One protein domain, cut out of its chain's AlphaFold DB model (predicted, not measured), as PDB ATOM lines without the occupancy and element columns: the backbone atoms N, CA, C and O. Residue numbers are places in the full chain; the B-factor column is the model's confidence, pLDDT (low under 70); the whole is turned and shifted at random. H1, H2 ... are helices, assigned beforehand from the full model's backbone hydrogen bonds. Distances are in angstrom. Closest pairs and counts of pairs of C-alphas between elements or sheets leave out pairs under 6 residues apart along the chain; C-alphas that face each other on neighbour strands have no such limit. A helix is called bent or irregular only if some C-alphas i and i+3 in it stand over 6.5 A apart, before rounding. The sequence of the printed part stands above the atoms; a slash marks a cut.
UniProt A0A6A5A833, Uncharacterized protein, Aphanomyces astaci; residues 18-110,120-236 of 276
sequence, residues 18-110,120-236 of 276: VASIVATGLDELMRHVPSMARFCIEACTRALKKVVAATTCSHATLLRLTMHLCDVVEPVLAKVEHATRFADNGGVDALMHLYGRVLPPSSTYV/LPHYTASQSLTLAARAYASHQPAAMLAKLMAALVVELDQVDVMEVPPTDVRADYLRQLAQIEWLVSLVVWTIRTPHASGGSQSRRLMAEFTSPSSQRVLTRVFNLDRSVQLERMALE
ATOM      1  N   VAL A  18     -19.751 -12.601  -1.876       79.25
ATOM      2  CA  VAL A  18     -18.351 -12.195  -1.671       79.25
ATOM      3  C   VAL A  18     -18.146 -10.720  -2.002       79.25
ATOM      4  O   VAL A  18     -17.461 -10.022  -1.258       79.25
ATOM      5  N   ALA A  19     -18.752 -10.223  -3.083       82.31
ATOM      6  CA  ALA A  19     -18.648  -8.814  -3.447       82.31
ATOM      7  C   ALA A  19     -19.330  -7.923  -2.399       82.31
ATOM      8  O   ALA A  19     -18.736  -6.947  -1.946       82.31
ATOM      9  N   SER A  20     -20.515  -8.319  -1.929       81.31
ATOM     10  CA  SER A  20     -21.238  -7.627  -0.856       81.31
ATOM     11  C   SER A  20     -20.465  -7.620   0.473       81.31
ATOM     12  O   SER A  20     -20.318  -6.576   1.111       81.31
ATOM     13  N   ILE A  21     -19.873  -8.752   0.872       85.88
ATOM     14  CA  ILE A  21     -19.026  -8.852   2.074       85.88
ATOM     15  C   ILE A  21     -17.796  -7.948   1.946       85.88
ATOM     16  O   ILE A  21     -17.433  -7.250   2.893       85.88
ATOM     17  N   VAL A  22     -17.152  -7.919   0.778       88.44
ATOM     18  CA  VAL A  22     -16.007  -7.031   0.538       88.44
ATOM     19  C   VAL A  22     -16.438  -5.564   0.581       88.44
ATOM     20  O   VAL A  22     -15.749  -4.757   1.202       88.44
ATOM     21  N   ALA A  23     -17.571  -5.213  -0.026       86.69
ATOM     22  CA  ALA A  23     -18.095  -3.852  -0.027       86.69
ATOM     23  C   ALA A  23     -18.406  -3.365   1.394       86.69
ATOM     24  O   ALA A  23     -17.937  -2.304   1.801       86.69
ATOM     25  N   THR A  24     -19.131  -4.172   2.172       86.62
ATOM     26  CA  THR A  24     -19.473  -3.867   3.570       86.62
ATOM     27  C   THR A  24     -18.241  -3.828   4.474       86.62
ATOM     28  O   THR A  24     -18.110  -2.917   5.287       86.62
ATOM     29  N   GLY A  25     -17.283  -4.739   4.294       89.56
ATOM     30  CA  GLY A  25     -16.016  -4.721   5.028       89.56
ATOM     31  C   GLY A  25     -15.161  -3.489   4.717       89.56
ATOM     32  O   GLY A  25     -14.578  -2.896   5.627       89.56
ATOM     33  N   LEU A  26     -15.107  -3.062   3.450       91.06
ATOM     34  CA  LEU A  26     -14.451  -1.811   3.059       91.06
ATOM     35  C   LEU A  26     -15.168  -0.600   3.654       91.06
ATOM     36  O   LEU A  26     -14.508   0.309   4.153       91.06
ATOM     37  N   ASP A  27     -16.497  -0.593   3.623       88.50
ATOM     38  CA  ASP A  27     -17.313   0.467   4.202       88.50
ATOM     39  C   ASP A  27     -17.050   0.637   5.706       88.50
ATOM     40  O   ASP A  27     -16.781   1.749   6.168       88.50
ATOM     41  N   GLU A  28     -17.033  -0.470   6.451       90.88
ATOM     42  CA  GLU A  28     -16.756  -0.497   7.888       90.88
ATOM     43  C   GLU A  28     -15.312  -0.082   8.204       90.88
ATOM     44  O   GLU A  28     -15.062   0.724   9.104       90.88
ATOM     45  N   LEU A  29     -14.343  -0.556   7.412       91.50
ATOM     46  CA  LEU A  29     -12.941  -0.156   7.544       91.50
ATOM     47  C   LEU A  29     -12.769   1.351   7.336       91.50
ATOM     48  O   LEU A  29     -12.075   2.004   8.113       91.50
ATOM     49  N   MET A  30     -13.395   1.914   6.301       91.56
ATOM     50  CA  MET A  30     -13.335   3.350   6.023       91.56
ATOM     51  C   MET A  30     -14.086   4.171   7.076       91.56
ATOM     52  O   MET A  30     -13.682   5.300   7.353       91.56
ATOM     53  N   ARG A  31     -15.140   3.614   7.689       89.50
ATOM     54  CA  ARG A  31     -15.874   4.245   8.794       89.50
ATOM     55  C   ARG A  31     -15.029   4.322  10.067       89.50
ATOM     56  O   ARG A  31     -14.979   5.379  10.691       89.50
ATOM     57  N   HIS A  32     -14.349   3.239  10.443       94.31
ATOM     58  CA  HIS A  32     -13.528   3.195  11.661       94.31
ATOM     59  C   HIS A  32     -12.122   3.768  11.487       94.31
ATOM     60  O   HIS A  32     -11.539   4.273  12.446       94.31
ATOM     61  N   VAL A  33     -11.572   3.717  10.273       93.75
ATOM     62  CA  VAL A  33     -10.237   4.224   9.949       93.75
ATOM     63  C   VAL A  33     -10.324   5.146   8.723       93.75
ATOM     64  O   VAL A  33      -9.919   4.760   7.624       93.75
ATOM     65  N   PRO A  34     -10.799   6.400   8.872       88.94
ATOM     66  CA  PRO A  34     -11.005   7.316   7.742       88.94
ATOM     67  C   PRO A  34      -9.744   7.599   6.915       88.94
ATOM     68  O   PRO A  34      -9.820   7.846   5.711       88.94
ATOM     69  N   SER A  35      -8.556   7.500   7.522       91.38
ATOM     70  CA  SER A  35      -7.278   7.617   6.808       91.38
ATOM     71  C   SER A  35      -7.084   6.533   5.739       91.38
ATOM     72  O   SER A  35      -6.327   6.746   4.790       91.38
ATOM     73  N   MET A  36      -7.778   5.393   5.853       91.12
ATOM     74  CA  MET A  36      -7.735   4.302   4.879       91.12
ATOM     75  C   MET A  36      -8.621   4.540   3.656       91.12
ATOM     76  O   MET A  36      -8.330   3.980   2.601       91.12
ATOM     77  N   ALA A  37      -9.620   5.430   3.732       90.31
ATOM     78  CA  ALA A  37     -10.546   5.692   2.626       90.31
ATOM     79  C   ALA A  37      -9.823   6.062   1.325       90.31
ATOM     80  O   ALA A  37     -10.190   5.604   0.244       90.31
ATOM     81  N   ARG A  38      -8.722   6.819   1.425       91.94
ATOM     82  CA  ARG A  38      -7.856   7.116   0.277       91.94
ATOM     83  C   ARG A  38      -7.379   5.848  -0.428       91.94
ATOM     84  O   ARG A  38      -7.522   5.734  -1.642       91.94
ATOM     85  N   PHE A  39      -6.778   4.940   0.330       92.62
ATOM     86  CA  PHE A  39      -6.147   3.741  -0.203       92.62
ATOM     87  C   PHE A  39      -7.189   2.753  -0.726       92.62
ATOM     88  O   PHE A  39      -6.961   2.142  -1.764       92.62
ATOM     89  N   CYS A  40      -8.348   2.658  -0.067       92.69
ATOM     90  CA  CYS A  40      -9.480   1.857  -0.527       92.69
ATOM     91  C   CYS A  40      -9.998   2.346  -1.886       92.69
ATOM     92  O   CYS A  40     -10.065   1.559  -2.827       92.69
ATOM     93  N   ILE A  41     -10.262   3.651  -2.036       93.56
ATOM     94  CA  ILE A  41     -10.721   4.227  -3.312       93.56
ATOM     95  C   ILE A  41      -9.662   4.033  -4.406       93.56
ATOM     96  O   ILE A  41      -9.986   3.607  -5.513       93.56
ATOM     97  N   GLU A  42      -8.383   4.289  -4.104       93.75
ATOM     98  CA  GLU A  42      -7.286   4.042  -5.047       93.75
ATOM     99  C   GLU A  42      -7.197   2.561  -5.455       93.75
ATOM    100  O   GLU A  42      -6.951   2.261  -6.625       93.75
ATOM    101  N   ALA A  43      -7.413   1.629  -4.525       93.62
ATOM    102  CA  ALA A  43      -7.423   0.197  -4.806       93.62
ATOM    103  C   ALA A  43      -8.596  -0.196  -5.714       93.62
ATOM    104  O   ALA A  43      -8.365  -0.886  -6.708       93.62
ATOM    105  N   CYS A  44      -9.809   0.300  -5.444       93.44
ATOM    106  CA  CYS A  44     -10.983   0.105  -6.298       93.44
ATOM    107  C   CYS A  44     -10.734   0.632  -7.718       93.44
ATOM    108  O   CYS A  44     -10.921  -0.096  -8.693       93.44
ATOM    109  N   THR A  45     -10.218   1.859  -7.859       94.88
ATOM    110  CA  THR A  45      -9.902   2.427  -9.178       94.88
ATOM    111  C   THR A  45      -8.805   1.637  -9.898       94.88
ATOM    112  O   THR A  45      -8.888   1.417 -11.107       94.88
ATOM    113  N   ARG A  46      -7.772   1.165  -9.185       94.50
ATOM    114  CA  ARG A  46      -6.721   0.317  -9.776       94.50
ATOM    115  C   ARG A  46      -7.256  -1.047 -10.206       94.50
ATOM    116  O   ARG A  46      -6.838  -1.537 -11.251       94.50
ATOM    117  N   ALA A  47      -8.144  -1.659  -9.425       93.25
ATOM    118  CA  ALA A  47      -8.800  -2.910  -9.791       93.25
ATOM    119  C   ALA A  47      -9.629  -2.727 -11.069       93.25
ATOM    120  O   ALA A  47      -9.460  -3.494 -12.012       93.25
ATOM    121  N   LEU A  48     -10.399  -1.640 -11.156       94.31
ATOM    122  CA  LEU A  48     -11.176  -1.289 -12.343       94.31
ATOM    123  C   LEU A  48     -10.315  -1.129 -13.589       94.31
ATOM    124  O   LEU A  48     -10.554  -1.792 -14.595       94.31
ATOM    125  N   LYS A  49      -9.245  -0.338 -13.505       94.69
ATOM    126  CA  LYS A  49      -8.310  -0.170 -14.625       94.69
ATOM    127  C   LYS A  49      -7.651  -1.484 -15.048       94.69
ATOM    128  O   LYS A  49      -7.400  -1.678 -16.233       94.69
ATOM    129  N   LYS A  50      -7.386  -2.399 -14.110       92.56
ATOM    130  CA  LYS A  50      -6.851  -3.730 -14.431       92.56
ATOM    131  C   LYS A  50      -7.859  -4.609 -15.157       92.56
ATOM    132  O   LYS A  50      -7.455  -5.295 -16.085       92.56
ATOM    133  N   VAL A  51      -9.129  -4.596 -14.748       91.31
ATOM    134  CA  VAL A  51     -10.189  -5.348 -15.437       91.31
ATOM    135  C   VAL A  51     -10.386  -4.799 -16.850       91.31
ATOM    136  O   VAL A  51     -10.418  -5.573 -17.800       91.31
ATOM    137  N   VAL A  52     -10.398  -3.473 -17.016       92.00
ATOM    138  CA  VAL A  52     -10.446  -2.822 -18.337       92.00
ATOM    139  C   VAL A  52      -9.270  -3.253 -19.224       92.00
ATOM    140  O   VAL A  52      -9.468  -3.593 -20.389       92.00
ATOM    141  N   ALA A  53      -8.055  -3.285 -18.667       90.31
ATOM    142  CA  ALA A  53      -6.840  -3.684 -19.379       90.31
ATOM    143  C   ALA A  53      -6.691  -5.205 -19.576       90.31
ATOM    144  O   ALA A  53      -5.760  -5.642 -20.254       90.31
ATOM    145  N   ALA A  54      -7.564  -6.029 -18.989       87.00
ATOM    146  CA  ALA A  54      -7.501  -7.475 -19.138       87.00
ATOM    147  C   ALA A  54      -7.947  -7.867 -20.556       87.00
ATOM    148  O   ALA A  54      -9.128  -7.821 -20.904       87.00
ATOM    149  N   THR A  55      -6.980  -8.245 -21.391       78.62
ATOM    150  CA  THR A  55      -7.207  -8.688 -22.777       78.62
ATOM    151  C   THR A  55      -7.174 -10.206 -22.930       78.62
ATOM    152  O   THR A  55      -7.695 -10.727 -23.909       78.62
ATOM    153  N   THR A  56      -6.594 -10.923 -21.965       77.81
ATOM    154  CA  THR A  56      -6.321 -12.366 -22.057       77.81
ATOM    155  C   THR A  56      -7.386 -13.252 -21.408       77.81
ATOM    156  O   THR A  56      -7.253 -14.473 -21.438       77.81
ATOM    157  N   CYS A  57      -8.411 -12.682 -20.768       78.38
ATOM    158  CA  CYS A  57      -9.475 -13.453 -20.124       78.38
ATOM    159  C   CYS A  57     -10.646 -13.711 -21.081       78.38
ATOM    160  O   CYS A  57     -10.926 -12.902 -21.965       78.38
ATOM    161  N   SER A  58     -11.365 -14.819 -20.872       83.94
ATOM    162  CA  SER A  58     -12.593 -15.097 -21.626       83.94
ATOM    163  C   SER A  58     -13.636 -13.990 -21.410       83.94
ATOM    164  O   SER A  58     -13.647 -13.334 -20.364       83.94
ATOM    165  N   HIS A  59     -14.545 -13.798 -22.371       83.44
ATOM    166  CA  HIS A  59     -15.613 -12.803 -22.235       83.44
ATOM    167  C   HIS A  59     -16.494 -13.087 -21.006       83.44
ATOM    168  O   HIS A  59     -16.759 -12.178 -20.231       83.44
ATOM    169  N   ALA A  60     -16.831 -14.352 -20.728       81.44
ATOM    170  CA  ALA A  60     -17.568 -14.732 -19.517       81.44
ATOM    171  C   ALA A  60     -16.820 -14.356 -18.222       81.44
ATOM    172  O   ALA A  60     -17.419 -13.835 -17.283       81.44
ATOM    173  N   THR A  61     -15.497 -14.552 -18.180       83.50
ATOM    174  CA  THR A  61     -14.652 -14.118 -17.055       83.50
ATOM    175  C   THR A  61     -14.685 -12.597 -16.889       83.50
ATOM    176  O   THR A  61     -14.792 -12.113 -15.765       83.50
ATOM    177  N   LEU A  62     -14.628 -11.840 -17.989       87.12
ATOM    178  CA  LEU A  62     -14.731 -10.380 -17.969       87.12
ATOM    179  C   LEU A  62     -16.093  -9.910 -17.432       87.12
ATOM    180  O   LEU A  62     -16.129  -8.988 -16.617       87.12
ATOM    181  N   LEU A  63     -17.191 -10.553 -17.846       86.69
ATOM    182  CA  LEU A  63     -18.540 -10.249 -17.352       86.69
ATOM    183  C   LEU A  63     -18.633 -10.452 -15.833       86.69
ATOM    184  O   LEU A  63     -19.073  -9.549 -15.123       86.69
ATOM    185  N   ARG A  64     -18.135 -11.585 -15.316       84.56
ATOM    186  CA  ARG A  64     -18.111 -11.872 -13.868       84.56
ATOM    187  C   ARG A  64     -17.255 -10.879 -13.090       84.56
ATOM    188  O   ARG A  64     -17.697 -10.338 -12.081       84.56
ATOM    189  N   LEU A  65     -16.037 -10.613 -13.569       87.62
ATOM    190  CA  LEU A  65     -15.137  -9.637 -12.950       87.62
ATOM    191  C   LEU A  65     -15.769  -8.247 -12.902       87.62
ATOM    192  O   LEU A  65     -15.635  -7.554 -11.897       87.62
ATOM    193  N   THR A  66     -16.462  -7.855 -13.971       90.12
ATOM    194  CA  THR A  66     -17.169  -6.575 -14.027       90.12
ATOM    195  C   THR A  66     -18.284  -6.521 -12.996       90.12
ATOM    196  O   THR A  66     -18.326  -5.561 -12.234       90.12
ATOM    197  N   MET A  67     -19.140  -7.542 -12.941       88.56
ATOM    198  CA  MET A  67     -20.250  -7.622 -11.990       88.56
ATOM    199  C   MET A  67     -19.748  -7.482 -10.548       88.56
ATOM    200  O   MET A  67     -20.066  -6.496  -9.890       88.56
ATOM    201  N   HIS A  68     -18.846  -8.366 -10.105       87.31
ATOM    202  CA  HIS A  68     -18.328  -8.332  -8.731       87.31
ATOM    203  C   HIS A  68     -17.611  -7.030  -8.392       87.31
ATOM    204  O   HIS A  68     -17.707  -6.534  -7.273       87.31
ATOM    205  N   LEU A  69     -16.860  -6.471  -9.341       91.62
ATOM    206  CA  LEU A  69     -16.178  -5.213  -9.096       91.62
ATOM    207  C   LEU A  69     -17.171  -4.056  -8.975       91.62
ATOM    208  O   LEU A  69     -16.986  -3.198  -8.117       91.62
ATOM    209  N   CYS A  70     -18.206  -4.020  -9.812       92.50
ATOM    210  CA  CYS A  70     -19.230  -2.984  -9.747       92.50
ATOM    211  C   CYS A  70     -20.057  -3.091  -8.466       92.50
ATOM    212  O   CYS A  70     -20.320  -2.058  -7.863       92.50
ATOM    213  N   ASP A  71     -20.351  -4.303  -7.995       90.00
ATOM    214  CA  ASP A  71     -21.037  -4.540  -6.719       90.00
ATOM    215  C   ASP A  71     -20.198  -4.077  -5.507       90.00
ATOM    216  O   ASP A  71     -20.739  -3.722  -4.466       90.00
ATOM    217  N   VAL A  72     -18.863  -4.030  -5.634       91.69
ATOM    218  CA  VAL A  72     -17.975  -3.424  -4.622       91.69
ATOM    219  C   VAL A  72     -17.882  -1.906  -4.778       91.69
ATOM    220  O   VAL A  72     -17.830  -1.172  -3.793       91.69
ATOM    221  N   VAL A  73     -17.807  -1.416  -6.015       92.88
ATOM    222  CA  VAL A  73     -17.598   0.006  -6.320       92.88
ATOM    223  C   VAL A  73     -18.862   0.829  -6.073       92.88
ATOM    224  O   VAL A  73     -18.752   1.960  -5.603       92.88
ATOM    225  N   GLU A  74     -20.048   0.292  -6.350       92.94
ATOM    226  CA  GLU A  74     -21.325   0.995  -6.202       92.94
ATOM    227  C   GLU A  74     -21.567   1.489  -4.761       92.94
ATOM    228  O   GLU A  74     -21.730   2.703  -4.596       92.94
ATOM    229  N   PRO A  75     -21.427   0.660  -3.706       90.38
ATOM    230  CA  PRO A  75     -21.563   1.121  -2.322       90.38
ATOM    231  C   PRO A  75     -20.493   2.141  -1.909       90.38
ATOM    232  O   PRO A  75     -20.768   3.068  -1.147       90.38
ATOM    233  N   VAL A  76     -19.270   2.021  -2.439       89.44
ATOM    234  CA  VAL A  76     -18.193   2.997  -2.190       89.44
ATOM    235  C   VAL A  76     -18.545   4.353  -2.809       89.44
ATOM    236  O   VAL A  76     -18.319   5.394  -2.191       89.44
ATOM    237  N   LEU A  77     -19.117   4.358  -4.016       91.69
ATOM    238  CA  LEU A  77     -19.541   5.568  -4.722       91.69
ATOM    239  C   LEU A  77     -20.855   6.146  -4.205       91.69
ATOM    240  O   LEU A  77     -21.113   7.322  -4.444       91.69
ATOM    241  N   ALA A  78     -21.648   5.380  -3.454       87.69
ATOM    242  CA  ALA A  78     -22.857   5.873  -2.803       87.69
ATOM    243  C   ALA A  78     -22.574   6.993  -1.780       87.69
ATOM    244  O   ALA A  78     -23.498   7.706  -1.384       87.69
ATOM    245  N   LYS A  79     -21.309   7.222  -1.401       87.38
ATOM    246  CA  LYS A  79     -20.883   8.328  -0.535       87.38
ATOM    247  C   LYS A  79     -20.240   9.475  -1.319       87.38
ATOM    248  O   LYS A  79     -19.219   9.305  -1.989       87.38
ATOM    249  N   VAL A  80     -20.763  10.688  -1.118       86.69
ATOM    250  CA  VAL A  80     -20.282  11.927  -1.765       86.69
ATOM    251  C   VAL A  80     -18.785  12.185  -1.548       86.69
ATOM    252  O   VAL A  80     -18.087  12.625  -2.460       86.69
ATOM    253  N   GLU A  81     -18.271  11.857  -0.360       87.12
ATOM    254  CA  GLU A  81     -16.873  12.076   0.036       87.12
ATOM    255  C   GLU A  81     -15.879  11.249  -0.792       87.12
ATOM    256  O   GLU A  81     -14.698  11.586  -0.886       87.12
ATOM    257  N   HIS A  82     -16.341  10.145  -1.378       90.75
ATOM    258  CA  HIS A  82     -15.507   9.203  -2.119       90.75
ATOM    259  C   HIS A  82     -15.577   9.449  -3.630       90.75
ATOM    260  O   HIS A  82     -14.579   9.263  -4.332       90.75
ATOM    261  N   ALA A  83     -16.724   9.937  -4.116       90.19
ATOM    262  CA  ALA A  83     -17.006  10.158  -5.531       90.19
ATOM    263  C   ALA A  83     -15.963  11.055  -6.223       90.19
ATOM    264  O   ALA A  83     -15.433  10.683  -7.269       90.19
ATOM    265  N   THR A  84     -15.606  12.198  -5.624       90.75
ATOM    266  CA  THR A  84     -14.638  13.139  -6.221       90.75
ATOM    267  C   THR A  84     -13.265  12.492  -6.406       90.75
ATOM    268  O   THR A  84     -12.719  12.497  -7.504       90.75
ATOM    269  N   ARG A  85     -12.740  11.832  -5.364       92.00
ATOM    270  CA  ARG A  85     -11.429  11.169  -5.433       92.00
ATOM    271  C   ARG A  85     -11.425  10.002  -6.422       92.00
ATOM    272  O   ARG A  85     -10.413   9.754  -7.076       92.00
ATOM    273  N   PHE A  86     -12.532   9.272  -6.537       95.25
ATOM    274  CA  PHE A  86     -12.666   8.227  -7.548       95.25
ATOM    275  C   PHE A  86     -12.560   8.795  -8.970       95.25
ATOM    276  O   PHE A  86     -11.864   8.215  -9.809       95.25
ATOM    277  N   ALA A  87     -13.198   9.940  -9.233       94.38
ATOM    278  CA  ALA A  87     -13.089  10.636 -10.511       94.38
ATOM    279  C   ALA A  87     -11.676  11.172 -10.772       94.38
ATOM    280  O   ALA A  87     -11.151  10.935 -11.857       94.38
ATOM    281  N   ASP A  88     -11.028  11.789  -9.777       94.00
ATOM    282  CA  ASP A  88      -9.649  12.295  -9.888       94.00
ATOM    283  C   ASP A  88      -8.652  11.178 -10.234       94.00
ATOM    284  O   ASP A  88      -7.704  11.367 -10.995       94.00
ATOM    285  N   ASN A  89      -8.899   9.969  -9.726       94.69
ATOM    286  CA  ASN A  89      -8.105   8.790 -10.049       94.69
ATOM    287  C   ASN A  89      -8.417   8.205 -11.443       94.69
ATOM    288  O   ASN A  89      -7.827   7.187 -11.817       94.69
ATOM    289  N   GLY A  90      -9.326   8.794 -12.224       95.38
ATOM    290  CA  GLY A  90      -9.763   8.307 -13.537       95.38
ATOM    291  C   GLY A  90     -10.678   7.081 -13.466       95.38
ATOM    292  O   GLY A  90     -10.661   6.248 -14.370       95.38
ATOM    293  N   GLY A  91     -11.417   6.909 -12.366       95.56
ATOM    294  CA  GLY A  91     -12.344   5.791 -12.188       95.56
ATOM    295  C   GLY A  91     -13.570   5.879 -13.098       95.56
ATOM    296  O   GLY A  91     -13.990   4.867 -13.646       95.56
ATOM    297  N   VAL A  92     -14.101   7.085 -13.319       95.56
ATOM    298  CA  VAL A  92     -15.274   7.312 -14.184       95.56
ATOM    299  C   VAL A  92     -14.959   6.961 -15.638       95.56
ATOM    300  O   VAL A  92     -15.718   6.233 -16.269       95.56
ATOM    301  N   ASP A  93     -13.799   7.393 -16.140       95.31
ATOM    302  CA  ASP A  93     -13.336   7.048 -17.490       95.31
ATOM    303  C   ASP A  93     -13.158   5.529 -17.646       95.31
ATOM    304  O   ASP A  93     -13.516   4.946 -18.668       95.31
ATOM    305  N   ALA A  94     -12.659   4.861 -16.601       95.69
ATOM    306  CA  ALA A  94     -12.520   3.412 -16.594       95.69
ATOM    307  C   ALA A  94     -13.878   2.681 -16.561       95.69
ATOM    308  O   ALA A  94     -13.995   1.647 -17.209       95.69
ATOM    309  N   LEU A  95     -14.907   3.211 -15.881       95.44
ATOM    310  CA  LEU A  95     -16.272   2.662 -15.947       95.44
ATOM    311  C   LEU A  95     -16.835   2.763 -17.370       95.44
ATOM    312  O   LEU A  95     -17.339   1.776 -17.894       95.44
ATOM    313  N   MET A  96     -16.706   3.928 -18.012       94.50
ATOM    314  CA  MET A  96     -17.199   4.136 -19.380       94.50
ATOM    315  C   MET A  96     -16.501   3.210 -20.382       94.50
ATOM    316  O   MET A  96     -17.163   2.568 -21.196       94.50
ATOM    317  N   HIS A  97     -15.176   3.065 -20.272       93.44
ATOM    318  CA  HIS A  97     -14.413   2.149 -21.119       93.44
ATOM    319  C   HIS A  97     -14.759   0.675 -20.839       93.44
ATOM    320  O   HIS A  97     -14.778  -0.144 -21.758       93.44
ATOM    321  N   LEU A  98     -15.075   0.319 -19.588       93.38
ATOM    322  CA  LEU A  98     -15.483  -1.043 -19.246       93.38
ATOM    323  C   LEU A  98     -16.817  -1.430 -19.896       93.38
ATOM    324  O   LEU A  98     -16.940  -2.572 -20.335       93.38
ATOM    325  N   TYR A  99     -17.774  -0.502 -20.027       91.81
ATOM    326  CA  TYR A  99     -19.042  -0.777 -20.719       91.81
ATOM    327  C   TYR A  99     -18.796  -1.286 -22.143       91.81
ATOM    328  O   TYR A  99     -19.239  -2.378 -22.501       91.81
ATOM    329  N   GLY A 100     -17.958  -0.570 -22.898       88.75
ATOM    330  CA  GLY A 100     -17.606  -0.949 -24.263       88.75
ATOM    331  C   GLY A 100     -16.894  -2.293 -24.361       88.75
ATOM    332  O   GLY A 100     -16.944  -2.925 -25.407       88.75
ATOM    333  N   ARG A 101     -16.265  -2.789 -23.288       89.00
ATOM    334  CA  ARG A 101     -15.628  -4.121 -23.236       89.00
ATOM    335  C   ARG A 101     -16.619  -5.243 -22.901       89.00
ATOM    336  O   ARG A 101     -16.420  -6.373 -23.345       89.00
ATOM    337  N   VAL A 102     -17.652  -4.931 -22.121       88.62
ATOM    338  CA  VAL A 102     -18.713  -5.847 -21.667       88.62
ATOM    339  C   VAL A 102     -19.729  -6.133 -22.769       88.62
ATOM    340  O   VAL A 102     -20.376  -7.178 -22.732       88.62
ATOM    341  N   LEU A 103     -19.840  -5.253 -23.768       85.25
ATOM    342  CA  LEU A 103     -20.707  -5.485 -24.918       85.25
ATOM    343  C   LEU A 103     -20.346  -6.787 -25.662       85.25
ATOM    344  O   LEU A 103     -19.149  -7.075 -25.856       85.25
ATOM    345  N   PRO A 104     -21.362  -7.547 -26.122       78.94
ATOM    346  CA  PRO A 104     -21.167  -8.757 -26.910       78.94
ATOM    347  C   PRO A 104     -20.216  -8.527 -28.093       78.94
ATOM    348  O   PRO A 104     -20.245  -7.453 -28.696       78.94
ATOM    349  N   PRO A 105     -19.342  -9.486 -28.452       77.06
ATOM    350  CA  PRO A 105     -18.513  -9.383 -29.655       77.06
ATOM    351  C   PRO A 105     -19.365  -9.057 -30.887       77.06
ATOM    352  O   PRO A 105     -20.455  -9.602 -31.024       77.06
ATOM    353  N   SER A 106     -18.891  -8.209 -31.798       73.56
ATOM    354  CA  SER A 106     -19.680  -7.735 -32.946       73.56
ATOM    355  C   SER A 106     -20.334  -8.882 -33.734       73.56
ATOM    356  O   SER A 106     -21.531  -8.843 -34.015       73.56
ATOM    357  N   SER A 107     -19.603  -9.978 -33.959       67.06
ATOM    358  CA  SER A 107     -20.096 -11.194 -34.629       67.06
ATOM    359  C   SER A 107     -21.351 -11.820 -34.003       67.06
ATOM    360  O   SER A 107     -22.060 -12.579 -34.662       67.06
ATOM    361  N   THR A 108     -21.653 -11.508 -32.742       70.31
ATOM    362  CA  THR A 108     -22.819 -12.036 -32.027       70.31
ATOM    363  C   THR A 108     -24.092 -11.216 -32.231       70.31
ATOM    364  O   THR A 108     -25.172 -11.783 -32.108       70.31
ATOM    365  N   TYR A 109     -24.002  -9.943 -32.638       66.25
ATOM    366  CA  TYR A 109     -25.174  -9.093 -32.908       66.25
ATOM    367  C   TYR A 109     -25.990  -9.540 -34.129       66.25
ATOM    368  O   TYR A 109     -27.172  -9.232 -34.229       66.25
ATOM    369  N   VAL A 110     -25.363 -10.267 -35.057       66.44
ATOM    370  CA  VAL A 110     -26.001 -10.774 -36.285       66.44
ATOM    371  C   VAL A 110     -26.285 -12.283 -36.181       66.44
ATOM    372  O   VAL A 110     -26.897 -12.872 -37.066       66.44
ATOM    373  N   LEU A 120     -23.685 -16.564 -19.234       54.41
ATOM    374  CA  LEU A 120     -23.994 -15.334 -18.494       54.41
ATOM    375  C   LEU A 120     -24.550 -14.268 -19.450       54.41
ATOM    376  O   LEU A 120     -23.913 -13.985 -20.472       54.41
ATOM    377  N   PRO A 121     -25.699 -13.645 -19.144       63.06
ATOM    378  CA  PRO A 121     -26.211 -12.547 -19.945       63.06
ATOM    379  C   PRO A 121     -25.359 -11.294 -19.702       63.06
ATOM    380  O   PRO A 121     -25.170 -10.862 -18.564       63.06
ATOM    381  N   HIS A 122     -24.870 -10.669 -20.777       73.12
ATOM    382  CA  HIS A 122     -24.162  -9.379 -20.722       73.12
ATOM    383  C   HIS A 122     -24.968  -8.302 -19.969       73.12
ATOM    384  O   HIS A 122     -24.383  -7.406 -19.361       73.12
ATOM    385  N   TYR A 123     -26.300  -8.438 -19.963       75.88
ATOM    386  CA  TYR A 123     -27.245  -7.566 -19.272       75.88
ATOM    387  C   TYR A 123     -26.962  -7.410 -17.768       75.88
ATOM    388  O   TYR A 123     -27.077  -6.316 -17.227       75.88
ATOM    389  N   THR A 124     -26.546  -8.468 -17.066       80.81
ATOM    390  CA  THR A 124     -26.292  -8.365 -15.618       80.81
ATOM    391  C   THR A 124     -25.046  -7.527 -15.333       80.81
ATOM    392  O   THR A 124     -25.069  -6.636 -14.487       80.81
ATOM    393  N   ALA A 125     -23.966  -7.750 -16.086       84.88
ATOM    394  CA  ALA A 125     -22.739  -6.972 -15.939       84.88
ATOM    395  C   ALA A 125     -22.942  -5.503 -16.349       84.88
ATOM    396  O   ALA A 125     -22.450  -4.597 -15.670       84.88
ATOM    397  N   SER A 126     -23.694  -5.252 -17.427       86.88
ATOM    398  CA  SER A 126     -24.044  -3.894 -17.847       86.88
ATOM    399  C   SER A 126     -24.940  -3.189 -16.827       86.88
ATOM    400  O   SER A 126     -24.762  -1.992 -16.586       86.88
ATOM    401  N   GLN A 127     -25.850  -3.913 -16.171       89.00
ATOM    402  CA  GLN A 127     -26.686  -3.384 -15.099       89.00
ATOM    403  C   GLN A 127     -25.856  -2.983 -13.874       89.00
ATOM    404  O   GLN A 127     -25.975  -1.834 -13.442       89.00
ATOM    405  N   SER A 128     -24.982  -3.852 -13.345       89.62
ATOM    406  CA  SER A 128     -24.120  -3.493 -12.201       89.62
ATOM    407  C   SER A 128     -23.231  -2.287 -12.526       89.62
ATOM    408  O   SER A 128     -23.109  -1.362 -11.720       89.62
ATOM    409  N   LEU A 129     -22.675  -2.223 -13.741       93.31
ATOM    410  CA  LEU A 129     -21.900  -1.064 -14.192       93.31
ATOM    411  C   LEU A 129     -22.750   0.215 -14.248       93.31
ATOM    412  O   LEU A 129     -22.303   1.288 -13.838       93.31
ATOM    413  N   THR A 130     -23.989   0.104 -14.727       93.75
ATOM    414  CA  THR A 130     -24.941   1.219 -14.779       93.75
ATOM    415  C   THR A 130     -25.262   1.732 -13.378       93.75
ATOM    416  O   THR A 130     -25.298   2.944 -13.170       93.75
ATOM    417  N   LEU A 131     -25.451   0.841 -12.401       93.50
ATOM    418  CA  LEU A 131     -25.680   1.221 -11.005       93.50
ATOM    419  C   LEU A 131     -24.465   1.942 -10.410       93.50
ATOM    420  O   LEU A 131     -24.626   3.024  -9.846       93.50
ATOM    421  N   ALA A 132     -23.248   1.437 -10.636       94.62
ATOM    422  CA  ALA A 132     -22.020   2.103 -10.194       94.62
ATOM    423  C   ALA A 132     -21.845   3.501 -10.827       94.62
ATOM    424  O   ALA A 132     -21.499   4.467 -10.142       94.62
ATOM    425  N   ALA A 133     -22.135   3.641 -12.125       95.44
ATOM    426  CA  ALA A 133     -22.102   4.932 -12.812       95.44
ATOM    427  C   ALA A 133     -23.149   5.908 -12.244       95.44
ATOM    428  O   ALA A 133     -22.844   7.077 -11.997       95.44
ATOM    429  N   ARG A 134     -24.370   5.428 -11.977       94.12
ATOM    430  CA  ARG A 134     -25.447   6.215 -11.356       94.12
ATOM    431  C   ARG A 134     -25.107   6.639  -9.929       94.12
ATOM    432  O   ARG A 134     -25.373   7.785  -9.571       94.12
ATOM    433  N   ALA A 135     -24.463   5.774  -9.145       93.25
ATOM    434  CA  ALA A 135     -23.996   6.107  -7.803       93.25
ATOM    435  C   ALA A 135     -23.050   7.318  -7.834       93.25
ATOM    436  O   ALA A 135     -23.280   8.289  -7.114       93.25
ATOM    437  N   TYR A 136     -22.076   7.351  -8.752       93.69
ATOM    438  CA  TYR A 136     -21.240   8.542  -8.958       93.69
ATOM    439  C   TYR A 136     -22.048   9.765  -9.425       93.69
ATOM    440  O   TYR A 136     -21.914  10.860  -8.871       93.69
ATOM    441  N   ALA A 137     -22.903   9.584 -10.434       92.50
ATOM    442  CA  ALA A 137     -23.694  10.661 -11.024       92.50
ATOM    443  C   ALA A 137     -24.649  11.328 -10.020       92.50
ATOM    444  O   ALA A 137     -24.911  12.522 -10.137       92.50
ATOM    445  N   SER A 138     -25.127  10.589  -9.011       90.75
ATOM    446  CA  SER A 138     -25.979  11.122  -7.939       90.75
ATOM    447  C   SER A 138     -25.300  12.238  -7.131       90.75
ATOM    448  O   SER A 138     -25.960  13.184  -6.693       90.75
ATOM    449  N   HIS A 139     -23.971  12.167  -7.001       90.44
ATOM    450  CA  HIS A 139     -23.154  13.112  -6.239       90.44
ATOM    451  C   HIS A 139     -22.529  14.197  -7.109       90.44
ATOM    452  O   HIS A 139     -22.363  15.332  -6.661       90.44
ATOM    453  N   GLN A 140     -22.170  13.856  -8.348       90.88
ATOM    454  CA  GLN A 140     -21.449  14.736  -9.270       90.88
ATOM    455  C   GLN A 140     -22.132  14.806 -10.652       90.88
ATOM    456  O   GLN A 140     -21.507  14.483 -11.666       90.88
ATOM    457  N   PRO A 141     -23.405  15.248 -10.739       91.88
ATOM    458  CA  PRO A 141     -24.181  15.161 -11.977       91.88
ATOM    459  C   PRO A 141     -23.612  16.037 -13.098       91.88
ATOM    460  O   PRO A 141     -23.547  15.601 -14.241       91.88
ATOM    461  N   ALA A 142     -23.141  17.251 -12.788       91.62
ATOM    462  CA  ALA A 142     -22.558  18.143 -13.795       91.62
ATOM    463  C   ALA A 142     -21.244  17.582 -14.371       91.62
ATOM    464  O   ALA A 142     -21.048  17.583 -15.583       91.62
ATOM    465  N   ALA A 143     -20.371  17.041 -13.514       92.56
ATOM    466  CA  ALA A 143     -19.124  16.419 -13.956       92.56
ATOM    467  C   ALA A 143     -19.380  15.124 -14.744       92.56
ATOM    468  O   ALA A 143     -18.690  14.857 -15.726       92.56
ATOM    469  N   MET A 144     -20.385  14.336 -14.341       94.62
ATOM    470  CA  MET A 144     -20.818  13.171 -15.107       94.62
ATOM    471  C   MET A 144     -21.336  13.581 -16.488       94.62
ATOM    472  O   MET A 144     -20.922  12.995 -17.481       94.62
ATOM    473  N   LEU A 145     -22.191  14.606 -16.569       94.75
ATOM    474  CA  LEU A 145     -22.734  15.079 -17.840       94.75
ATOM    475  C   LEU A 145     -21.623  15.504 -18.807       94.75
ATOM    476  O   LEU A 145     -21.637  15.076 -19.955       94.75
ATOM    477  N   ALA A 146     -20.635  16.268 -18.337       94.56
ATOM    478  CA  ALA A 146     -19.493  16.671 -19.158       94.56
ATOM    479  C   ALA A 146     -18.727  15.456 -19.722       94.56
ATOM    480  O   ALA A 146     -18.386  15.418 -20.905       94.56
ATOM    481  N   LYS A 147     -18.502  14.424 -18.895       95.69
ATOM    482  CA  LYS A 147     -17.858  13.170 -19.320       95.69
ATOM    483  C   LYS A 147     -18.707  12.393 -20.328       95.69
ATOM    484  O   LYS A 147     -18.169  11.920 -21.323       95.69
ATOM    485  N   LEU A 148     -20.018  12.299 -20.106       96.38
ATOM    486  CA  LEU A 148     -20.950  11.636 -21.023       96.38
ATOM    487  C   LEU A 148     -21.012  12.344 -22.379       96.38
ATOM    488  O   LEU A 148     -20.971  11.680 -23.405       96.38
ATOM    489  N   MET A 149     -21.058  13.678 -22.394       96.56
ATOM    490  CA  MET A 149     -21.048  14.463 -23.633       96.56
ATOM    491  C   MET A 149     -19.740  14.273 -24.404       96.56
ATOM    492  O   MET A 149     -19.773  14.084 -25.616       96.56
ATOM    493  N   ALA A 150     -18.597  14.260 -23.711       95.69
ATOM    494  CA  ALA A 150     -17.305  13.981 -24.334       95.69
ATOM    495  C   ALA A 150     -17.228  12.555 -24.908       95.69
ATOM    496  O   ALA A 150     -16.736  12.378 -26.019       95.69
ATOM    497  N   ALA A 151     -17.746  11.554 -24.190       95.12
ATOM    498  CA  ALA A 151     -17.823  10.182 -24.687       95.12
ATOM    499  C   ALA A 151     -18.737  10.084 -25.918       95.12
ATOM    500  O   ALA A 151     -18.332   9.533 -26.932       95.12
ATOM    501  N   LEU A 152     -19.924  10.700 -25.876       95.31
ATOM    502  CA  LEU A 152     -20.853  10.732 -27.008       95.31
ATOM    503  C   LEU A 152     -20.233  11.352 -28.263       95.31
ATOM    504  O   LEU A 152     -20.499  10.856 -29.349       95.31
ATOM    505  N   VAL A 153     -19.399  12.393 -28.143       95.50
ATOM    506  CA  VAL A 153     -18.663  12.943 -29.299       95.50
ATOM    507  C   VAL A 153     -17.814  11.861 -29.960       95.50
ATOM    508  O   VAL A 153     -17.928  11.662 -31.164       95.50
ATOM    509  N   VAL A 154     -17.011  11.145 -29.170       93.31
ATOM    510  CA  VAL A 154     -16.121  10.093 -29.675       93.31
ATOM    511  C   VAL A 154     -16.918   8.967 -30.331       93.31
ATOM    512  O   VAL A 154     -16.554   8.518 -31.414       93.31
ATOM    513  N   GLU A 155     -18.008   8.527 -29.702       90.81
ATOM    514  CA  GLU A 155     -18.817   7.433 -30.241       90.81
ATOM    515  C   GLU A 155     -19.590   7.844 -31.507       90.81
ATOM    516  O   GLU A 155     -19.694   7.054 -32.443       90.81
ATOM    517  N   LEU A 156     -20.099   9.081 -31.572       90.81
ATOM    518  CA  LEU A 156     -20.783   9.617 -32.754       90.81
ATOM    519  C   LEU A 156     -19.824   9.841 -33.926       90.81
ATOM    520  O   LEU A 156     -20.194   9.577 -35.065       90.81
ATOM    521  N   ASP A 157     -18.595  10.296 -33.664       90.81
ATOM    522  CA  ASP A 157     -17.570  10.447 -34.703       90.81
ATOM    523  C   ASP A 157     -17.236   9.096 -35.352       90.81
ATOM    524  O   ASP A 157     -16.996   9.035 -36.554       90.81
ATOM    525  N   GLN A 158     -17.262   8.002 -34.584       85.69
ATOM    526  CA  GLN A 158     -17.061   6.657 -35.126       85.69
ATOM    527  C   GLN A 158     -18.230   6.208 -36.008       85.69
ATOM    528  O   GLN A 158     -17.988   5.614 -37.054       85.69
ATOM    529  N   VAL A 159     -19.474   6.524 -35.633       82.06
ATOM    530  CA  VAL A 159     -20.660   6.189 -36.443       82.06
ATOM    531  C   VAL A 159     -20.700   6.981 -37.748       82.06
ATOM    532  O   VAL A 159     -20.976   6.398 -38.792       82.06
ATOM    533  N   ASP A 160     -20.382   8.276 -37.719       74.69
ATOM    534  CA  ASP A 160     -20.416   9.131 -38.916       74.69
ATOM    535  C   ASP A 160     -19.387   8.694 -39.981       74.69
ATOM    536  O   ASP A 160     -19.580   8.931 -41.170       74.69
ATOM    537  N   VAL A 161     -18.302   8.023 -39.573       65.19
ATOM    538  CA  VAL A 161     -17.308   7.430 -40.488       65.19
ATOM    539  C   VAL A 161     -17.819   6.129 -41.126       65.19
ATOM    540  O   VAL A 161     -17.349   5.736 -42.195       65.19
ATOM    541  N   MET A 162     -18.792   5.457 -40.510       63.03
ATOM    542  CA  MET A 162     -19.374   4.198 -40.981       63.03
ATOM    543  C   MET A 162     -20.513   4.440 -41.987       63.03
ATOM    544  O   MET A 162     -21.597   3.878 -41.829       63.03
ATOM    545  N   GLU A 163     -20.287   5.250 -43.033       53.38
ATOM    546  CA  GLU A 163     -21.190   5.333 -44.194       53.38
ATOM    547  C   GLU A 163     -21.385   3.914 -44.780       53.38
ATOM    548  O   GLU A 163     -20.515   3.361 -45.448       53.38
ATOM    549  N   VAL A 164     -22.509   3.296 -44.402       60.59
ATOM    550  CA  VAL A 164     -22.994   1.919 -44.622       60.59
ATOM    551  C   VAL A 164     -22.176   1.027 -45.579       60.59
ATOM    552  O   VAL A 164     -22.268   1.178 -46.799       60.59
ATOM    553  N   PRO A 165     -21.478  -0.002 -45.055       52.38
ATOM    554  CA  PRO A 165     -20.923  -1.077 -45.891       52.38
ATOM    555  C   PRO A 165     -21.105  -2.491 -45.221       52.38
ATOM    556  O   PRO A 165     -21.942  -2.605 -44.328       52.38
ATOM    557  N   PRO A 166     -20.515  -3.617 -45.697       53.72
ATOM    558  CA  PRO A 166     -21.103  -4.980 -45.770       53.72
ATOM    559  C   PRO A 166     -21.379  -5.665 -44.407       53.72
ATOM    560  O   PRO A 166     -21.116  -5.101 -43.356       53.72
ATOM    561  N   THR A 167     -21.887  -6.908 -44.397       56.47
ATOM    562  CA  THR A 167     -22.345  -7.664 -43.199       56.47
ATOM    563  C   THR A 167     -21.451  -7.598 -41.951       56.47
ATOM    564  O   THR A 167     -21.998  -7.553 -40.851       56.47
ATOM    565  N   ASP A 168     -20.123  -7.535 -42.093       56.34
ATOM    566  CA  ASP A 168     -19.191  -7.391 -40.959       56.34
ATOM    567  C   ASP A 168     -19.232  -5.996 -40.303       56.34
ATOM    568  O   ASP A 168     -19.059  -5.875 -39.094       56.34
ATOM    569  N   VAL A 169     -19.559  -4.943 -41.054       63.91
ATOM    570  CA  VAL A 169     -19.647  -3.560 -40.548       63.91
ATOM    571  C   VAL A 169     -20.988  -3.299 -39.852       63.91
ATOM    572  O   VAL A 169     -21.078  -2.466 -38.951       63.91
ATOM    573  N   ARG A 170     -22.029  -4.079 -40.179       70.69
ATOM    574  CA  ARG A 170     -23.335  -4.030 -39.492       70.69
ATOM    575  C   ARG A 170     -23.226  -4.444 -38.023       70.69
ATOM    576  O   ARG A 170     -23.882  -3.868 -37.162       70.69
ATOM    577  N   ALA A 171     -22.405  -5.447 -37.750       73.25
ATOM    578  CA  ALA A 171     -22.143  -5.961 -36.415       73.25
ATOM    579  C   ALA A 171     -21.463  -4.913 -35.513       73.25
ATOM    580  O   ALA A 171     -21.894  -4.695 -34.379       73.25
ATOM    581  N   ASP A 172     -20.440  -4.232 -36.035       79.06
ATOM    582  CA  ASP A 172     -19.766  -3.135 -35.333       79.06
ATOM    583  C   ASP A 172     -20.694  -1.927 -35.156       79.06
ATOM    584  O   ASP A 172     -20.727  -1.338 -34.078       79.06
ATOM    585  N   TYR A 173     -21.524  -1.617 -36.158       80.94
ATOM    586  CA  TYR A 173     -22.501  -0.528 -36.086       80.94
ATOM    587  C   TYR A 173     -23.519  -0.759 -34.963       80.94
ATOM    588  O   TYR A 173     -23.779   0.139 -34.168       80.94
ATOM    589  N   LEU A 174     -24.052  -1.978 -34.826       79.88
ATOM    590  CA  LEU A 174     -24.992  -2.321 -33.752       79.88
ATOM    591  C   LEU A 174     -24.346  -2.266 -32.362       79.88
ATOM    592  O   LEU A 174     -24.967  -1.792 -31.409       79.88
ATOM    593  N   ARG A 175     -23.093  -2.715 -32.242       83.50
ATOM    594  CA  ARG A 175     -22.321  -2.591 -31.000       83.50
ATOM    595  C   ARG A 175     -22.117  -1.121 -30.625       83.50
ATOM    596  O   ARG A 175     -22.301  -0.754 -29.466       83.50
ATOM    597  N   GLN A 176     -21.792  -0.293 -31.609       86.31
ATOM    598  CA  GLN A 176     -21.594   1.141 -31.449       86.31
ATOM    599  C   GLN A 176     -22.892   1.860 -31.055       86.31
ATOM    600  O   GLN A 176     -22.904   2.681 -30.137       86.31
ATOM    601  N   LEU A 177     -24.015   1.495 -31.677       85.31
ATOM    602  CA  LEU A 177     -25.336   1.985 -31.291       85.31
ATOM    603  C   LEU A 177     -25.681   1.619 -29.844       85.31
ATOM    604  O   LEU A 177     -26.151   2.485 -29.112       85.31
ATOM    605  N   ALA A 178     -25.389   0.392 -29.396       85.88
ATOM    606  CA  ALA A 178     -25.623  -0.016 -28.009       85.88
ATOM    607  C   ALA A 178     -24.805   0.820 -27.003       85.88
ATOM    608  O   ALA A 178     -25.300   1.185 -25.935       85.88
ATOM    609  N   GLN A 179     -23.562   1.173 -27.352       90.06
ATOM    610  CA  GLN A 179     -22.729   2.083 -26.561       90.06
ATOM    611  C   GLN A 179     -23.361   3.480 -26.455       90.06
ATOM    612  O   GLN A 179     -23.470   4.029 -25.355       90.06
ATOM    613  N   ILE A 180     -23.803   4.046 -27.583       91.12
ATOM    614  CA  ILE A 180     -24.453   5.363 -27.634       91.12
ATOM    615  C   ILE A 180     -25.760   5.352 -26.837       91.12
ATOM    616  O   ILE A 180     -25.988   6.252 -26.031       91.12
ATOM    617  N   GLU A 181     -26.590   4.326 -27.006       89.56
ATOM    618  CA  GLU A 181     -27.858   4.163 -26.291       89.56
ATOM    619  C   GLU A 181     -27.646   4.136 -24.775       89.56
ATOM    620  O   GLU A 181     -28.320   4.854 -24.029       89.56
ATOM    621  N   TRP A 182     -26.641   3.398 -24.304       92.62
ATOM    622  CA  TRP A 182     -26.290   3.385 -22.889       92.62
ATOM    623  C   TRP A 182     -25.832   4.752 -22.376       92.62
ATOM    624  O   TRP A 182     -26.306   5.199 -21.326       92.62
ATOM    625  N   LEU A 183     -24.965   5.450 -23.116       94.06
ATOM    626  CA  LEU A 183     -24.533   6.804 -22.758       94.06
ATOM    627  C   LEU A 183     -25.726   7.767 -22.690       94.06
ATOM    628  O   LEU A 183     -25.847   8.523 -21.724       94.06
ATOM    629  N   VAL A 184     -26.649   7.704 -23.654       93.38
ATOM    630  CA  VAL A 184     -27.891   8.496 -23.656       93.38
ATOM    631  C   VAL A 184     -28.767   8.144 -22.453       93.38
ATOM    632  O   VAL A 184     -29.270   9.049 -21.786       93.38
ATOM    633  N   SER A 185     -28.894   6.863 -22.098       92.50
ATOM    634  CA  SER A 185     -29.643   6.434 -20.910       92.50
ATOM    635  C   SER A 185     -29.081   7.056 -19.622       92.50
ATOM    636  O   SER A 185     -29.838   7.503 -18.751       92.50
ATOM    637  N   LEU A 186     -27.751   7.168 -19.518       93.19
ATOM    638  CA  LEU A 186     -27.076   7.827 -18.405       93.19
ATOM    639  C   LEU A 186     -27.252   9.344 -18.445       93.19
ATOM    640  O   LEU A 186     -27.437   9.939 -17.384       93.19
ATOM    641  N   VAL A 187     -27.251   9.977 -19.622       93.88
ATOM    642  CA  VAL A 187     -27.555  11.412 -19.770       93.88
ATOM    643  C   VAL A 187     -28.970  11.699 -19.271       93.88
ATOM    644  O   VAL A 187     -29.154  12.550 -18.399       93.88
ATOM    645  N   VAL A 188     -29.964  10.942 -19.747       91.62
ATOM    646  CA  VAL A 188     -31.369  11.081 -19.339       91.62
ATOM    647  C   VAL A 188     -31.518  10.898 -17.831       91.62
ATOM    648  O   VAL A 188     -32.162  11.715 -17.168       91.62
ATOM    649  N   TRP A 189     -30.893   9.863 -17.267       92.19
ATOM    650  CA  TRP A 189     -30.917   9.631 -15.825       92.19
ATOM    651  C   TRP A 189     -30.254  10.781 -15.053       92.19
ATOM    652  O   TRP A 189     -30.827  11.294 -14.092       92.19
ATOM    653  N   THR A 190     -29.085  11.240 -15.506       91.12
ATOM    654  CA  THR A 190     -28.310  12.313 -14.860       91.12
ATOM    655  C   THR A 190     -29.047  13.647 -14.885       91.12
ATOM    656  O   THR A 190     -28.860  14.444 -13.979       91.12
ATOM    657  N   ILE A 191     -29.911  13.901 -15.871       89.19
ATOM    658  CA  ILE A 191     -30.718  15.130 -15.944       89.19
ATOM    659  C   ILE A 191     -31.987  15.035 -15.086       89.19
ATOM    660  O   ILE A 191     -32.438  16.041 -14.538       89.19
ATOM    661  N   ARG A 192     -32.575  13.840 -14.939       85.50
ATOM    662  CA  ARG A 192     -33.837  13.647 -14.199       85.50
ATOM    663  C   ARG A 192     -33.650  13.579 -12.682       85.50
ATOM    664  O   ARG A 192     -34.439  14.166 -11.945       85.50
ATOM    665  N   THR A 193     -32.600  12.921 -12.210       78.75
ATOM    666  CA  THR A 193     -32.333  12.669 -10.777       78.75
ATOM    667  C   THR A 193     -31.865  13.868  -9.902       78.75
ATOM    668  O   THR A 193     -32.162  13.862  -8.707       78.75
ATOM    669  N   PRO A 194     -31.201  14.933 -10.401       62.97
ATOM    670  CA  PRO A 194     -30.630  16.022  -9.587       62.97
ATOM    671  C   PRO A 194     -31.633  16.853  -8.789       62.97
ATOM    672  O   PRO A 194     -31.223  17.648  -7.945       62.97
ATOM    673  N   HIS A 195     -32.935  16.705  -9.044       53.00
ATOM    674  CA  HIS A 195     -33.981  17.433  -8.326       53.00
ATOM    675  C   HIS A 195     -34.007  17.114  -6.818       53.00
ATOM    676  O   HIS A 195     -34.580  17.881  -6.050       53.00
ATOM    677  N   ALA A 196     -33.332  16.043  -6.380       51.88
ATOM    678  CA  ALA A 196     -33.152  15.707  -4.967       51.88
ATOM    679  C   ALA A 196     -31.959  16.422  -4.286       51.88
ATOM    680  O   ALA A 196     -31.916  16.500  -3.059       51.88
ATOM    681  N   SER A 197     -31.006  16.981  -5.046       53.25
ATOM    682  CA  SER A 197     -29.666  17.355  -4.550       53.25
ATOM    683  C   SER A 197     -29.391  18.868  -4.585       53.25
ATOM    684  O   SER A 197     -28.361  19.303  -5.090       53.25
ATOM    685  N   GLY A 198     -30.292  19.696  -4.046       57.03
ATOM    686  CA  GLY A 198     -30.053  21.125  -3.770       57.03
ATOM    687  C   GLY A 198     -29.820  22.058  -4.985       57.03
ATOM    688  O   GLY A 198     -29.317  21.697  -6.046       57.03
ATOM    689  N   GLY A 199     -30.147  23.346  -4.830       63.91
ATOM    690  CA  GLY A 199     -30.186  24.306  -5.950       63.91
ATOM    691  C   GLY A 199     -28.841  24.681  -6.607       63.91
ATOM    692  O   GLY A 199     -28.830  25.342  -7.644       63.91
ATOM    693  N   SER A 200     -27.688  24.313  -6.036       70.12
ATOM    694  CA  SER A 200     -26.369  24.656  -6.610       70.12
ATOM    695  C   SER A 200     -25.933  23.686  -7.716       70.12
ATOM    696  O   SER A 200     -25.528  24.125  -8.794       70.12
ATOM    697  N   GLN A 201     -26.077  22.375  -7.488       76.25
ATOM    698  CA  GLN A 201     -25.712  21.349  -8.472       76.25
ATOM    699  C   GLN A 201     -26.655  21.364  -9.676       76.25
ATOM    700  O   GLN A 201     -26.195  21.272 -10.810       76.25
ATOM    701  N   SER A 202     -27.950  21.596  -9.443       80.56
ATOM    702  CA  SER A 202     -28.941  21.765 -10.513       80.56
ATOM    703  C   SER A 202     -28.574  22.912 -11.466       80.56
ATOM    704  O   SER A 202     -28.588  22.728 -12.680       80.56
ATOM    705  N   ARG A 203     -28.133  24.071 -10.954       85.44
ATOM    706  CA  ARG A 203     -27.713  25.203 -11.805       85.44
ATOM    707  C   ARG A 203     -26.482  24.889 -12.651       85.44
ATOM    708  O   ARG A 203     -26.467  25.219 -13.832       85.44
ATOM    709  N   ARG A 204     -25.464  24.251 -12.064       87.81
ATOM    710  CA  ARG A 204     -24.248  23.849 -12.796       87.81
ATOM    711  C   ARG A 204     -24.560  22.824 -13.875       87.81
ATOM    712  O   ARG A 204     -24.084  22.960 -14.994       87.81
ATOM    713  N   LEU A 205     -25.398  21.845 -13.551       89.75
ATOM    714  CA  LEU A 205     -25.854  20.858 -14.512       89.75
ATOM    715  C   LEU A 205     -26.627  21.504 -15.663       89.75
ATOM    716  O   LEU A 205     -26.358  21.189 -16.813       89.75
ATOM    717  N   MET A 206     -27.555  22.418 -15.371       89.75
ATOM    718  CA  MET A 206     -28.321  23.106 -16.414       89.75
ATOM    719  C   MET A 206     -27.425  23.974 -17.298       89.75
ATOM    720  O   MET A 206     -27.612  23.987 -18.511       89.75
ATOM    721  N   ALA A 207     -26.431  24.659 -16.725       91.31
ATOM    722  CA  ALA A 207     -25.439  25.401 -17.499       91.31
ATOM    723  C   ALA A 207     -24.640  24.477 -18.437       91.31
ATOM    724  O   ALA A 207     -24.468  24.793 -19.609       91.31
ATOM    725  N   GLU A 208     -24.219  23.309 -17.946       92.31
ATOM    726  CA  GLU A 208     -23.496  22.317 -18.748       92.31
ATOM    727  C   GLU A 208     -24.381  21.721 -19.854       92.31
ATOM    728  O   GLU A 208     -23.972  21.618 -21.013       92.31
ATOM    729  N   PHE A 209     -25.627  21.380 -19.519       92.50
ATOM    730  CA  PHE A 209     -26.612  20.823 -20.444       92.50
ATOM    731  C   PHE A 209     -26.990  21.807 -21.554       92.50
ATOM    732  O   PHE A 209     -27.104  21.419 -22.715       92.50
ATOM    733  N   THR A 210     -27.150  23.086 -21.219       94.06
ATOM    734  CA  THR A 210     -27.501  24.153 -22.174       94.06
ATOM    735  C   THR A 210     -26.289  24.745 -22.891       94.06
ATOM    736  O   THR A 210     -26.451  25.629 -23.733       94.06
ATOM    737  N   SER A 211     -25.076  24.256 -22.609       95.62
ATOM    738  CA  SER A 211     -23.873  24.727 -23.290       95.62
ATOM    739  C   SER A 211     -23.952  24.462 -24.805       95.62
ATOM    740  O   SER A 211     -24.475  23.426 -25.231       95.62
ATOM    741  N   PRO A 212     -23.410  25.357 -25.656       95.81
ATOM    742  CA  PRO A 212     -23.444  25.168 -27.105       95.81
ATOM    743  C   PRO A 212     -22.795  23.858 -27.567       95.81
ATOM    744  O   PRO A 212     -23.227  23.281 -28.560       95.81
ATOM    745  N   SER A 213     -21.769  23.378 -26.857       94.94
ATOM    746  CA  SER A 213     -21.137  22.080 -27.107       94.94
ATOM    747  C   SER A 213     -22.106  20.929 -26.858       94.94
ATOM    748  O   SER A 213     -22.329  20.135 -27.769       94.94
ATOM    749  N   SER A 214     -22.744  20.878 -25.685       94.38
ATOM    750  CA  SER A 214     -23.720  19.833 -25.349       94.38
ATOM    751  C   SER A 214     -24.908  19.835 -26.312       94.38
ATOM    752  O   SER A 214     -25.321  18.783 -26.790       94.38
ATOM    753  N   GLN A 215     -25.417  21.013 -26.684       95.94
ATOM    754  CA  GLN A 215     -26.532  21.133 -27.631       95.94
ATOM    755  C   GLN A 215     -26.181  20.618 -29.037       95.94
ATOM    756  O   GLN A 215     -27.014  19.981 -29.688       95.94
ATOM    757  N   ARG A 216     -24.942  20.821 -29.507       96.12
ATOM    758  CA  ARG A 216     -24.474  20.236 -30.779       96.12
ATOM    759  C   ARG A 216     -24.409  18.713 -30.714       96.12
ATOM    760  O   ARG A 216     -24.840  18.061 -31.661       96.12
ATOM    761  N   VAL A 217     -23.906  18.156 -29.611       96.12
ATOM    762  CA  VAL A 217     -23.863  16.700 -29.399       96.12
ATOM    763  C   VAL A 217     -25.275  16.126 -29.416       96.12
ATOM    764  O   VAL A 217     -25.543  15.204 -30.178       96.12
ATOM    765  N   LEU A 218     -26.208  16.721 -28.670       94.94
ATOM    766  CA  LEU A 218     -27.607  16.289 -28.653       94.94
ATOM    767  C   LEU A 218     -28.256  16.364 -30.038       94.94
ATOM    768  O   LEU A 218     -28.964  15.445 -30.427       94.94
ATOM    769  N   THR A 219     -27.972  17.412 -30.812       95.94
ATOM    770  CA  THR A 219     -28.462  17.524 -32.196       95.94
ATOM    771  C   THR A 219     -27.979  16.353 -33.057       95.94
ATOM    772  O   THR A 219     -28.768  15.781 -33.806       95.94
ATOM    773  N   ARG A 220     -26.707  15.953 -32.928       94.75
ATOM    774  CA  ARG A 220     -26.164  14.774 -33.623       94.75
ATOM    775  C   ARG A 220     -26.831  13.480 -33.156       94.75
ATOM    776  O   ARG A 220     -27.233  12.692 -34.002       94.75
ATOM    777  N   VAL A 221     -27.032  13.304 -31.847       93.00
ATOM    778  CA  VAL A 221     -27.773  12.153 -31.297       93.00
ATOM    779  C   VAL A 221     -29.186  12.072 -31.884       93.00
ATOM    780  O   VAL A 221     -29.591  11.005 -32.328       93.00
ATOM    781  N   PHE A 222     -29.927  13.184 -31.948       92.50
ATOM    782  CA  PHE A 222     -31.278  13.194 -32.524       92.50
ATOM    783  C   PHE A 222     -31.293  12.898 -34.027       92.50
ATOM    784  O   PHE A 222     -32.213  12.245 -34.516       92.50
ATOM    785  N   ASN A 223     -30.283  13.354 -34.770       90.00
ATOM    786  CA  ASN A 223     -30.148  13.011 -36.185       90.00
ATOM    787  C   ASN A 223     -29.855  11.518 -36.379       90.00
ATOM    788  O   ASN A 223     -30.450  10.902 -37.263       90.00
ATOM    789  N   LEU A 224     -28.990  10.942 -35.540       88.81
ATOM    790  CA  LEU A 224     -28.706   9.510 -35.548       88.81
ATOM    791  C   LEU A 224     -29.956   8.693 -35.204       88.81
ATOM    792  O   LEU A 224     -30.306   7.793 -35.960       88.81
ATOM    793  N   ASP A 225     -30.672   9.041 -34.129       87.44
ATOM    794  CA  ASP A 225     -31.936   8.385 -33.761       87.44
ATOM    795  C   ASP A 225     -32.935   8.435 -34.923       87.44
ATOM    796  O   ASP A 225     -33.473   7.408 -35.330       87.44
ATOM    797  N   ARG A 226     -33.097   9.599 -35.564       85.50
ATOM    798  CA  ARG A 226     -33.939   9.724 -36.759       85.50
ATOM    799  C   ARG A 226     -33.511   8.772 -37.882       85.50
ATOM    800  O   ARG A 226     -34.393   8.190 -38.514       85.50
ATOM    801  N   SER A 227     -32.212   8.621 -38.148       85.56
ATOM    802  CA  SER A 227     -31.707   7.666 -39.152       85.56
ATOM    803  C   SER A 227     -32.077   6.232 -38.785       85.56
ATOM    804  O   SER A 227     -32.691   5.529 -39.585       85.56
ATOM    805  N   VAL A 228     -31.815   5.835 -37.537       82.38
ATOM    806  CA  VAL A 228     -32.122   4.493 -37.024       82.38
ATOM    807  C   VAL A 228     -33.622   4.190 -37.115       82.38
ATOM    808  O   VAL A 228     -34.005   3.097 -37.529       82.38
ATOM    809  N   GLN A 229     -34.496   5.145 -36.786       80.38
ATOM    810  CA  GLN A 229     -35.949   4.968 -36.915       80.38
ATOM    811  C   GLN A 229     -36.385   4.797 -38.378       80.38
ATOM    812  O   GLN A 229     -37.260   3.982 -38.674       80.38
ATOM    813  N   LEU A 230     -35.776   5.537 -39.312       80.94
ATOM    814  CA  LEU A 230     -36.040   5.377 -40.746       80.94
ATOM    815  C   LEU A 230     -35.590   4.002 -41.254       80.94
ATOM    816  O   LEU A 230     -36.332   3.368 -42.003       80.94
ATOM    817  N   GLU A 231     -34.424   3.524 -40.818       78.81
ATOM    818  CA  GLU A 231     -33.912   2.185 -41.129       78.81
ATOM    819  C   GLU A 231     -34.837   1.087 -40.586       78.81
ATOM    820  O   GLU A 231     -35.192   0.166 -41.323       78.81
ATOM    821  N   ARG A 232     -35.304   1.214 -39.335       76.50
ATOM    822  CA  ARG A 232     -36.279   0.290 -38.729       76.50
ATOM    823  C   ARG A 232     -37.583   0.236 -39.527       76.50
ATOM    824  O   ARG A 232     -37.999  -0.847 -39.927       76.50
ATOM    825  N   MET A 233     -38.169   1.392 -39.853       77.06
ATOM    826  CA  MET A 233     -39.384   1.457 -40.679       77.06
ATOM    827  C   MET A 233     -39.177   0.881 -42.085       77.06
ATOM    828  O   MET A 233     -40.099   0.305 -42.662       77.06
ATOM    829  N   ALA A 234     -37.993   1.056 -42.677       79.75
ATOM    830  CA  ALA A 234     -37.677   0.467 -43.972       79.75
ATOM    831  C   ALA A 234     -37.609  -1.064 -43.883       79.75
ATOM    832  O   ALA A 234     -38.174  -1.735 -44.745       79.75
ATOM    833  N   LEU A 235     -36.977  -1.614 -42.842       75.75
ATOM    834  CA  LEU A 235     -36.889  -3.058 -42.610       75.75
ATOM    835  C   LEU A 235     -38.268  -3.691 -42.392       75.75
ATOM    836  O   LEU A 235     -38.570  -4.690 -43.039       75.75
ATOM    837  N   GLU A 236     -39.126  -3.073 -41.576       75.62
ATOM    838  CA  GLU A 236     -40.492  -3.555 -41.318       75.62
ATOM    839  C   GLU A 236     -41.317  -3.701 -42.610       75.62
ATOM    840  O   GLU A 236     -42.056  -4.673 -42.780       75.62
TER     841      GLU A 236
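This is residues 18 to 110 and 120 to 236 of the 276 residues of an uncharacterized protein of Aphanomyces astaci (UniProt A0A6A5A833). What shape do these atoms make? They make a slab of helices in two layers, H1, H3, H7 and H9 running one way in one layer and H2, H5 and H8 running against them in the other. H4 packs on H2 at a steep tilt, short H6 packs on H9, and H10 and H11 pack on H8, with residues 229 to 236 of H11 sticking out. What is it made of? The printed part has 210 residues with eleven named helices, H1 to H11 along the chain, and no named strand, so its class is all helix; H1, H2, H3, H5, H7, H8, H9 and H10 form an up-and-down bundle, each running against the one before. The whole is compact, with a radius of gyration of the C-alphas of 18.3 A, and spans 60 by 44 by 25 A.

Where do the helices before the cut lie? H1 is residues 18 to 32, from C-alpha 18 at (-18.351, -12.195, -1.671), and H2 is 34 to 52, 28.0 A long. H3, 59 to 77, is 25.7 A long with a kink of 27 degrees near residue 71. H4 is 80 to 88, H5 91 to 102 and H6 106 to 109. Where do the others lie? H7 is 122 to 139, 26.8 A long, and H8 is 141 to 161, 30.3 A. H9 is 167 to 196, 46.1 A, and H10 is 198 to 209. H11, 212 to 236, is 36.3 A long and ends with C-alpha 236 at (-40.492, -3.555, -41.318). Are any irregular? Three only just are: C-alphas 35 and 38 in H2 are 6.6 A apart, 81 and 84 in H4 are 6.7 A apart, and 192 and 195 in H9 are 7.0 A apart.

How do the first helices stand? H1 and H2 form a hairpin, with the closest C-alphas, Met 30 and Ala 37, 5.0 A apart. H1 touches H3 with Ala 23 and Val 72 closest at 4.6 A, a shallow tilt of 26 degrees, the same way. H2 touches H4 at Ile 41 and Phe 86, 6.1 A, and H5 at Thr 45 and Gly 91, 5.1 A. What surrounds the hubs H3 and H7? They touch each other, Glu 74 and Ala 132 closest at 4.2 A, at a shallow tilt of 22 degrees. H7 touches H5, Tyr 99 and Ser 126 at 6.6 A, and H9, Ala 137 and Thr 190 at 6.2 A. What follows? H8 and H9 form a hairpin, Pro 141 and Thr 190 at 5.8 A, and H6 touches H9 at Ser 106 and Ala 171, 4.6 A. H8 touches H10, Ala 142 and Leu 205 at 4.3 A, and H11 at Met 149 and Ser 214, 6.2 A, a steep tilt of 51 degrees. Are the helix backbones whole? Every O i to N i+4 pair is within hydrogen-bond range in H1, H8 and H11, against 13 of 15 in H2 and in H3, 3 of 5 in H4, 7 of 8 in H5, 13 of 14 in H7, 21 of 26 in H9 and 6 of 8 in H10; H6 is too short for such a pair.

How large is it? The two C-alphas farthest apart, those of His 32 and Ala 234, are 60.7 A apart. Where is it cut? Residues 111 to 119 are not printed, and C-alphas 110 and 120 are 18.5 A apart. Are any links long? Of the links that are printed whole, H2 to H3 is short and the others are tight. Where is confidence low? Twenty residues are under 70, among them 161 to 169 and 194 to 199.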